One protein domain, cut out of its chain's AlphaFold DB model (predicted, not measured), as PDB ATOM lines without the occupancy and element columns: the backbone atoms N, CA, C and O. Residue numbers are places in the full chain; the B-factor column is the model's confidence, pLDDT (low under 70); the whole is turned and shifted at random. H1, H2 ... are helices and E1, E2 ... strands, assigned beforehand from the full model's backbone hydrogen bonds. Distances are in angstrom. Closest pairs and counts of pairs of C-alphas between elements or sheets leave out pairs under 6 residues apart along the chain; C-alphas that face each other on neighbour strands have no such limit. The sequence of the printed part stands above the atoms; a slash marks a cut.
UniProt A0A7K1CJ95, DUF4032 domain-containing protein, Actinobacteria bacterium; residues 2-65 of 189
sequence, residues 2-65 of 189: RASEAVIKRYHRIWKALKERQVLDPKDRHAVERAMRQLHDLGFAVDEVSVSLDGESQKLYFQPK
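AT A GLANCE: This is residues 2 to 65 of the 189 residues of the protein "DUF4032 domain-containing protein" of Actinobacteria bacterium (UniProt A0A7K1CJ95). A small antiparallel sheet, in the order E1 - E3 - E2, has H2 over one face, while H1 grazes it with residues 14 to 19 and runs outward, its residues 2 to 9 sticking out as an arm. The printed part has 64 residues with two named helices and three named strands, in chain order H1, E1, H2, E2, E3: a mixed class, helices and strands. It is only just loose, close to compact, with a radius of gyration of the C-alphas of 13.1 A, and spans 45 by 21 by 18 A, the arm adding to the length.

HOW THE PARTS SIT: Look first at inner strand E3, residues 60 to 64. Edge strand E1, residues 22 to 24, is its antiparallel neighbour at 151 degrees, with N 24 and O 60 2.9 A apart, within hydrogen-bond range. Edge strand E2, residues 49 to 53, forms an antiparallel hairpin with E3 at 161 degrees; N 50 and O 63 are 2.9 A apart, also within range. H2, residues 29 to 41, is on the sheet at a height of 9.8 A over it, over E3 and along the strands, at 4 degrees to E3 on the local plane. E1, H2 and E2 form a split strand-helix-strand unit, two strands running the same way with E3 between them, its crossover right-handed. H1, residues 2 to 19, only grazes the sheet; its closest C-alphas to E3 are Leu 18 and Pro 64, 5.6 A. H1 and H2 are close but not clearly touching, their closest C-alphas, Ala 17 and Leu 39, 7.9 A apart, at a steep tilt of 51 degrees, opposite ways. In both helices every O i to N i+4 pair is within hydrogen-bond range.

IN THESE COORDINATES: Find C-alpha 2 at (39.549, 55.692, 25.355); from there H1 runs 26.0 A to C-alpha 19. H2 begins at C-alpha 29, (23.832, 27.940, 9.529), and measures 18.5 A. E1 measures 6.5 A, E2 and E3 13.1 A each; E3 ends at C-alpha 64, (35.881, 40.552, 3.006).

THE WHOLE: The farthest C-alphas, Arg 2 and Glu 56, are 46.0 A apart. The printed part has no cut and no long link. Mean pLDDT of the printed part is 75.3; residues 2 to 4, 6, 41, 43, 46 to 47, 55 and 57 are under 70.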
ATOM      1  N   ARG A   2      40.502  56.800  25.645       48.06
ATOM      2  CA  ARG A   2      39.549  55.692  25.355       48.06
ATOM      3  C   ARG A   2      38.969  55.662  23.926       48.06
ATOM      4  O   ARG A   2      38.882  54.595  23.329       48.06
ATOM      5  N   ALA A   3      38.630  56.819  23.348       52.19
ATOM      6  CA  ALA A   3      38.152  56.899  21.961       52.19
ATOM      7  C   ALA A   3      39.226  56.485  20.930       52.19
ATOM      8  O   ALA A   3      38.917  55.828  19.942       52.19
ATOM      9  N   SER A   4      40.500  56.799  21.193       62.72
ATOM     10  CA  SER A   4      41.625  56.429  20.323       62.72
ATOM     11  C   SER A   4      41.900  54.921  20.373       62.72
ATOM     12  O   SER A   4      42.057  54.288  19.331       62.72
ATOM     13  N   GLU A   5      41.834  54.306  21.557       71.25
ATOM     14  CA  GLU A   5      41.973  52.851  21.701       71.25
ATOM     15  C   GLU A   5      40.854  52.073  20.997       71.25
ATOM     16  O   GLU A   5      41.117  51.039  20.380       71.25
ATOM     17  N   ALA A   6      39.609  52.558  21.055       68.19
ATOM     18  CA  ALA A   6      38.478  51.927  20.374       68.19
ATOM     19  C   ALA A   6      38.649  51.941  18.844       68.19
ATOM     20  O   ALA A   6      38.426  50.919  18.186       68.19
ATOM     21  N   VAL A   7      39.113  53.064  18.288       71.56
ATOM     22  CA  VAL A   7      39.408  53.207  16.854       71.56
ATOM     23  C   VAL A   7      40.550  52.281  16.433       71.56
ATOM     24  O   VAL A   7      40.402  51.538  15.463       71.56
ATOM     25  N   ILE A   8      41.647  52.238  17.194       76.00
ATOM     26  CA  ILE A   8      42.798  51.367  16.905       76.00
ATOM     27  C   ILE A   8      42.397  49.885  16.967       76.00
ATOM     28  O   ILE A   8      42.734  49.105  16.074       76.00
ATOM     29  N   LYS A   9      41.619  49.476  17.977       79.50
ATOM     30  CA  LYS A   9      41.086  48.104  18.071       79.50
ATOM     31  C   LYS A   9      40.169  47.765  16.898       79.50
ATOM     32  O   LYS A   9      40.204  46.640  16.399       79.50
ATOM     33  N   ARG A  10      39.332  48.705  16.450       74.69
ATOM     34  CA  ARG A  10      38.481  48.514  15.266       74.69
ATOM     35  C   ARG A  10      39.328  48.339  14.006       74.69
ATOM     36  O   ARG A  10      39.095  47.386  13.272       74.69
ATOM     37  N   TYR A  11      40.339  49.182  13.808       80.19
ATOM     38  CA  TYR A  11      41.268  49.077  12.682       80.19
ATOM     39  C   TYR A  11      41.972  47.715  12.638       80.19
ATOM     40  O   TYR A  11      41.934  47.041  11.612       80.19
ATOM     41  N   HIS A  12      42.532  47.251  13.760       82.38
ATOM     42  CA  HIS A  12      43.184  45.940  13.814       82.38
ATOM     43  C   HIS A  12      42.229  44.785  13.493       82.38
ATOM     44  O   HIS A  12      42.621  43.849  12.800       82.38
ATOM     45  N   ARG A  13      40.970  44.851  13.949       80.31
ATOM     46  CA  ARG A  13      39.958  43.837  13.612       80.31
ATOM     47  C   ARG A  13      39.625  43.828  12.122       80.31
ATOM     48  O   ARG A  13      39.573  42.753  11.535       80.31
ATOM     49  N   ILE A  14      39.459  45.003  11.511       80.31
ATOM     50  CA  ILE A  14      39.247  45.137  10.061       80.31
ATOM     51  C   ILE A  14      40.440  44.553   9.300       80.31
ATOM     52  O   ILE A  14      40.265  43.738   8.401       80.31
ATOM     53  N   TRP A  15      41.657  44.928   9.691       81.69
ATOM     54  CA  TRP A  15      42.881  44.463   9.045       81.69
ATOM     55  C   TRP A  15      43.054  42.949   9.132       81.69
ATOM     56  O   TRP A  15      43.401  42.308   8.142       81.69
ATOM     57  N   LYS A  16      42.766  42.373  10.304       84.19
ATOM     58  CA  LYS A  16      42.768  40.926  10.504       84.19
ATOM     59  C   LYS A  16      41.746  40.246   9.595       84.19
ATOM     60  O   LYS A  16      42.115  39.326   8.881       84.19
ATOM     61  N   ALA A  17      40.506  40.739   9.569       79.56
ATOM     62  CA  ALA A  17      39.444  40.178   8.734       79.56
ATOM     63  C   ALA A  17      39.775  40.228   7.231       79.56
ATOM     64  O   ALA A  17      39.473  39.288   6.509       79.56
ATOM     65  N   LEU A  18      40.427  41.295   6.755       78.25
ATOM     66  CA  LEU A  18      40.854  41.411   5.353       78.25
ATOM     67  C   LEU A  18      41.987  40.438   4.988       78.25
ATOM     68  O   LEU A  18      42.049  39.952   3.857       78.25
ATOM     69  N   LYS A  19      42.901  40.175   5.929       79.44
ATOM     70  CA  LYS A  19      44.075  39.318   5.708       79.44
ATOM     71  C   LYS A  19      43.797  37.835   5.905       79.44
ATOM     72  O   LYS A  19      44.361  37.009   5.193       79.44
ATOM     73  N   GLU A  20      42.981  37.499   6.892       82.44
ATOM     74  CA  GLU A  20      42.732  36.128   7.315       82.44
ATOM     75  C   GLU A  20      41.346  35.688   6.846       82.44
ATOM     76  O   GLU A  20      40.326  36.145   7.358       82.44
ATOM     77  N   ARG A  21      41.305  34.767   5.877       79.19
ATOM     78  CA  ARG A  21      40.050  34.144   5.435       79.19
ATOM     79  C   ARG A  21      39.438  33.317   6.566       79.19
ATOM     80  O   ARG A  21      40.122  32.492   7.174       79.19
ATOM     81  N   GLN A  22      38.146  33.499   6.814       81.88
ATOM     82  CA  GLN A  22      37.421  32.705   7.799       81.88
ATOM     83  C   GLN A  22      36.924  31.411   7.153       81.88
ATOM     84  O   GLN A  22      36.391  31.434   6.046       81.88
ATOM     85  N   VAL A  23      37.116  30.285   7.840       83.62
ATOM     86  CA  VAL A  23      36.747  28.948   7.360       83.62
ATOM     87  C   VAL A  23      35.551  28.457   8.162       83.62
ATOM     88  O   VAL A  23      35.638  28.379   9.388       83.62
ATOM     89  N   LEU A  24      34.451  28.136   7.487       82.62
ATOM     90  CA  LEU A  24      33.190  27.728   8.107       82.62
ATOM     91  C   LEU A  24      32.691  26.406   7.517       82.62
ATOM     92  O   LEU A  24      32.938  26.103   6.348       82.62
ATOM     93  N   ASP A  25      31.967  25.637   8.328       81.75
ATOM     94  CA  ASP A  25      31.185  24.495   7.853       81.75
ATOM     95  C   ASP A  25      29.898  25.016   7.175       81.75
ATOM     96  O   ASP A  25      29.115  25.709   7.831       81.75
ATOM     97  N   PRO A  26      29.645  24.703   5.890       75.75
ATOM     98  CA  PRO A  26      28.425  25.111   5.193       75.75
ATOM     99  C   PRO A  26      27.128  24.607   5.821       75.75
ATOM    100  O   PRO A  26      26.071  25.195   5.583       75.75
ATOM    101  N   LYS A  27      27.178  23.513   6.584       81.25
ATOM    102  CA  LYS A  27      25.999  22.930   7.232       81.25
ATOM    103  C   LYS A  27      25.647  23.637   8.543       81.25
ATOM    104  O   LYS A  27      24.496  23.556   8.971       81.25
ATOM    105  N   ASP A  28      26.584  24.367   9.151       83.62
ATOM    106  CA  ASP A  28      26.338  25.152  10.363       83.62
ATOM    107  C   ASP A  28      25.830  26.559  10.006       83.62
ATOM    108  O   ASP A  28      26.581  27.536   9.910       83.62
ATOM    109  N   ARG A  29      24.507  26.664   9.824       75.75
ATOM    110  CA  ARG A  29      23.832  27.940   9.529       75.75
ATOM    111  C   ARG A  29      24.121  29.011  10.581       75.75
ATOM    112  O   ARG A  29      24.345  30.164  10.223       75.75
ATOM    113  N   HIS A  30      24.180  28.639  11.858       73.50
ATOM    114  CA  HIS A  30      24.431  29.593  12.935       73.50
ATOM    115  C   HIS A  30      25.865  30.128  12.907       73.50
ATOM    116  O   HIS A  30      26.088  31.304  13.205       73.50
ATOM    117  N   ALA A  31      26.855  29.310  12.538       77.31
ATOM    118  CA  ALA A  31      28.224  29.785  12.342       77.31
ATOM    119  C   ALA A  31      28.328  30.785  11.183       77.31
ATOM    120  O   ALA A  31      28.978  31.821  11.338       77.31
ATOM    121  N   VAL A  32      27.649  30.515  10.064       77.19
ATOM    122  CA  VAL A  32      27.590  31.430   8.912       77.19
ATOM    123  C   VAL A  32      26.931  32.759   9.284       77.19
ATOM    124  O   VAL A  32      27.474  33.823   8.982       77.19
ATOM    125  N   GLU A  33      25.805  32.725   9.997       71.62
ATOM    126  CA  GLU A  33      25.115  33.932  10.468       71.62
ATOM    127  C   GLU A  33      25.984  34.769  11.416       71.62
ATOM    128  O   GLU A  33      26.074  35.990  11.254       71.62
ATOM    129  N   ARG A  34      26.676  34.132  12.372       76.94
ATOM    130  CA  ARG A  34      27.603  34.823  13.288       76.94
ATOM    131  C   ARG A  34      28.778  35.465  12.550       76.94
ATOM    132  O   ARG A  34      29.149  36.591  12.878       76.94
ATOM    133  N   ALA A  35      29.351  34.776  11.566       77.62
ATOM    134  CA  ALA A  35      30.443  35.303  10.752       77.62
ATOM    135  C   ALA A  35      30.002  36.527   9.935       77.62
ATOM    136  O   ALA A  35      30.631  37.583  10.005       77.62
ATOM    137  N   MET A  36      28.868  36.426   9.236       75.19
ATOM    138  CA  MET A  36      28.289  37.555   8.502       75.19
ATOM    139  C   MET A  36      27.966  38.738   9.423       75.19
ATOM    140  O   MET A  36      28.204  39.889   9.055       75.19
ATOM    141  N   ARG A  37      27.495  38.479  10.650       74.12
ATOM    142  CA  ARG A  37      27.266  39.522  11.660       74.12
ATOM    143  C   ARG A  37      28.557  40.229  12.068       74.12
ATOM    144  O   ARG A  37      28.592  41.453  12.048       74.12
ATOM    145  N   GLN A  38      29.629  39.489  12.359       75.50
ATOM    146  CA  GLN A  38      30.926  40.095  12.688       75.50
ATOM    147  C   GLN A  38      31.445  41.000  11.566       75.50
ATOM    148  O   GLN A  38      31.994  42.065  11.840       75.50
ATOM    149  N   LEU A  39      31.261  40.600  10.307       78.06
ATOM    150  CA  LEU A  39      31.633  41.426   9.159       78.06
ATOM    151  C   LEU A  39      30.771  42.693   9.073       78.06
ATOM    152  O   LEU A  39      31.314  43.782   8.875       78.06
ATOM    153  N   HIS A  40      29.466  42.581   9.322       70.69
ATOM    154  CA  HIS A  40      28.559  43.728   9.366       70.69
ATOM    155  C   HIS A  40      28.922  44.727  10.480       70.69
ATOM    156  O   HIS A  40      28.980  45.928  10.217       70.69
ATOM    157  N   ASP A  41      29.287  44.259  11.677       69.88
ATOM    158  CA  ASP A  41      29.750  45.113  12.789       69.88
ATOM    159  C   ASP A  41      31.067  45.846  12.458       69.88
ATOM    160  O   ASP A  41      31.351  46.949  12.943       69.88
ATOM    161  N   LEU A  42      31.891  45.248  11.594       73.75
ATOM    162  CA  LEU A  42      33.099  45.872  11.046       73.75
ATOM    163  C   LEU A  42      32.798  46.833   9.883       73.75
ATOM    164  O   LEU A  42      33.684  47.583   9.464       73.75
ATOM    165  N   GLY A  43      31.543  46.907   9.440       69.56
ATOM    166  CA  GLY A  43      31.066  47.785   8.376       69.56
ATOM    167  C   GLY A  43      31.215  47.198   6.974       69.56
ATOM    168  O   GLY A  43      31.174  47.966   6.007       69.56
ATOM    169  N   PHE A  44      31.410  45.881   6.859       74.81
ATOM    170  CA  PHE A  44      31.382  45.178   5.580       74.81
ATOM    171  C   PHE A  44      29.944  44.820   5.187       74.81
ATOM    172  O   PHE A  44      29.151  44.381   6.020       74.81
ATOM    173  N   ALA A  45      29.612  45.017   3.916       72.88
ATOM    174  CA  ALA A  45      28.355  44.588   3.313       72.88
ATOM    175  C   ALA A  45      28.482  43.169   2.718       72.88
ATOM    176  O   ALA A  45      29.583  42.658   2.537       72.88
ATOM    177  N   VAL A  46      27.356  42.499   2.449       67.38
ATOM    178  CA  VAL A  46      27.331  41.089   1.996       67.38
ATOM    179  C   VAL A  46      28.018  40.909   0.637       67.38
ATOM    180  O   VAL A  46      28.740  39.940   0.421       67.38
ATOM    181  N   ASP A  47      27.838  41.864  -0.265       67.00
ATOM    182  CA  ASP A  47      28.489  41.941  -1.575       67.00
ATOM    183  C   ASP A  47      30.004  42.215  -1.498       67.00
ATOM    184  O   ASP A  47      30.747  41.921  -2.444       67.00
ATOM    185  N   GLU A  48      30.475  42.724  -0.357       71.50
ATOM    186  CA  GLU A  48      31.883  42.858   0.011       71.50
ATOM    187  C   GLU A  48      32.463  41.559   0.576       71.50
ATOM    188  O   GLU A  48      33.599  41.573   1.032       71.50
ATOM    189  N   VAL A  49      31.751  40.430   0.533       74.25
ATOM    190  CA  VAL A  49      32.262  39.139   1.005       74.25
ATOM    191  C   VAL A  49      32.300  38.142  -0.143       74.25
ATOM    192  O   VAL A  49      31.276  37.818  -0.742       74.25
ATOM    193  N   SER A  50      33.487  37.633  -0.468       71.25
ATOM    194  CA  SER A  50      33.592  36.462  -1.334       71.25
ATOM    195  C   SER A  50      33.327  35.202  -0.518       71.25
ATOM    196  O   SER A  50      33.874  35.024   0.573       71.25
ATOM    197  N   VAL A  51      32.475  34.337  -1.067       75.00
ATOM    198  CA  VAL A  51      32.183  33.014  -0.523       75.00
ATOM    199  C   VAL A  51      32.620  31.982  -1.552       75.00
ATOM    200  O   VAL A  51      32.082  31.955  -2.659       75.00
ATOM    201  N   SER A  52      33.603  31.153  -1.213       76.38
ATOM    202  CA  SER A  52      34.013  30.021  -2.051       76.38
ATOM    203  C   SER A  52      33.831  28.704  -1.309       76.38
ATOM    204  O   SER A  52      34.090  28.617  -0.108       76.38
ATOM    205  N   LEU A  53      33.358  27.686  -2.031       76.88
ATOM    206  CA  LEU A  53      33.289  26.312  -1.548       76.88
ATOM    207  C   LEU A  53      34.493  25.557  -2.105       76.88
ATOM    208  O   LEU A  53      34.696  25.525  -3.319       76.88
ATOM    209  N   ASP A  54      35.282  24.953  -1.228       75.88
ATOM    210  CA  ASP A  54      36.308  24.009  -1.656       75.88
ATOM    211  C   ASP A  54      35.669  22.640  -1.913       75.88
ATOM    212  O   ASP A  54      35.058  22.048  -1.021       75.88
ATOM    213  N   GLY A  55      35.779  22.168  -3.157       65.12
ATOM    214  CA  GLY A  55      35.148  20.938  -3.629       65.12
ATOM    215  C   GLY A  55      35.656  19.679  -2.925       65.12
ATOM    216  O   GLY A  55      34.884  18.732  -2.776       65.12
ATOM    217  N   GLU A  56      36.899  19.684  -2.437       71.44
ATOM    218  CA  GLU A  56      37.489  18.542  -1.730       71.44
ATOM    219  C   GLU A  56      37.152  18.550  -0.237       71.44
ATOM    220  O   GLU A  56      36.771  17.523   0.323       71.44
ATOM    221  N   SER A  57      37.260  19.710   0.422       68.81
ATOM    222  CA  SER A  57      37.065  19.807   1.875       68.81
ATOM    223  C   SER A  57      35.649  20.191   2.314       68.81
ATOM    224  O   SER A  57      35.376  20.180   3.514       68.81
ATOM    225  N   GLN A  58      34.750  20.525   1.376       75.69
ATOM    226  CA  GLN A  58      33.384  21.010   1.637       75.69
ATOM    227  C   GLN A  58      33.346  22.199   2.615       75.69
ATOM    228  O   GLN A  58      32.376  22.374   3.342       75.69
ATOM    229  N   LYS A  59      34.401  23.020   2.667       78.38
ATOM    230  CA  LYS A  59      34.493  24.194   3.551       78.38
ATOM    231  C   LYS A  59      34.076  25.463   2.817       78.38
ATOM    232  O   LYS A  59      34.449  25.647   1.658       78.38
ATOM    233  N   LEU A  60      33.358  26.351   3.507       79.25
ATOM    234  CA  LEU A  60      33.112  27.714   3.038       79.25
ATOM    235  C   LEU A  60      34.237  28.638   3.495       79.25
ATOM    236  O   LEU A  60      34.573  28.681   4.681       79.25
ATOM    237  N   TYR A  61      34.762  29.432   2.571       78.81
ATOM    238  CA  TYR A  61      35.696  30.511   2.868       78.81
ATOM    239  C   TYR A  61      34.986  31.844   2.735       78.81
ATOM    240  O   TYR A  61      34.434  32.132   1.680       78.81
ATOM    241  N   PHE A  62      35.037  32.651   3.789       77.62
ATOM    242  CA  PHE A  62      34.529  34.017   3.803       77.62
ATOM    243  C   PHE A  62      35.721  34.964   3.801       77.62
ATOM    244  O   PHE A  62      36.562  34.909   4.705       77.62
ATOM    245  N   GLN A  63      35.799  35.830   2.793       80.31
ATOM    246  CA  GLN A  63      36.828  36.860   2.737       80.31
ATOM    247  C   GLN A  63      36.218  38.222   2.394       80.31
ATOM    248  O   GLN A  63      35.681  38.398   1.296       80.31
ATOM    249  N   PRO A  64      36.289  39.199   3.314       79.44
ATOM    250  CA  PRO A  64      35.881  40.552   3.006       79.44
ATOM    251  C   PRO A  64      36.852  41.194   2.005       79.44
ATOM    252  O   PRO A  64      38.066  40.985   2.063       79.44
ATOM    253  N   LYS A  65      36.316  42.003   1.095       81.38
ATOM    254  CA  LYS A  65      37.054  42.796   0.106       81.38
ATOM    255  C   LYS A  65      36.720  44.272   0.266       81.38
ATOM    256  O   LYS A  65      35.628  44.639   0.694       81.38
TER     257      LYS A  65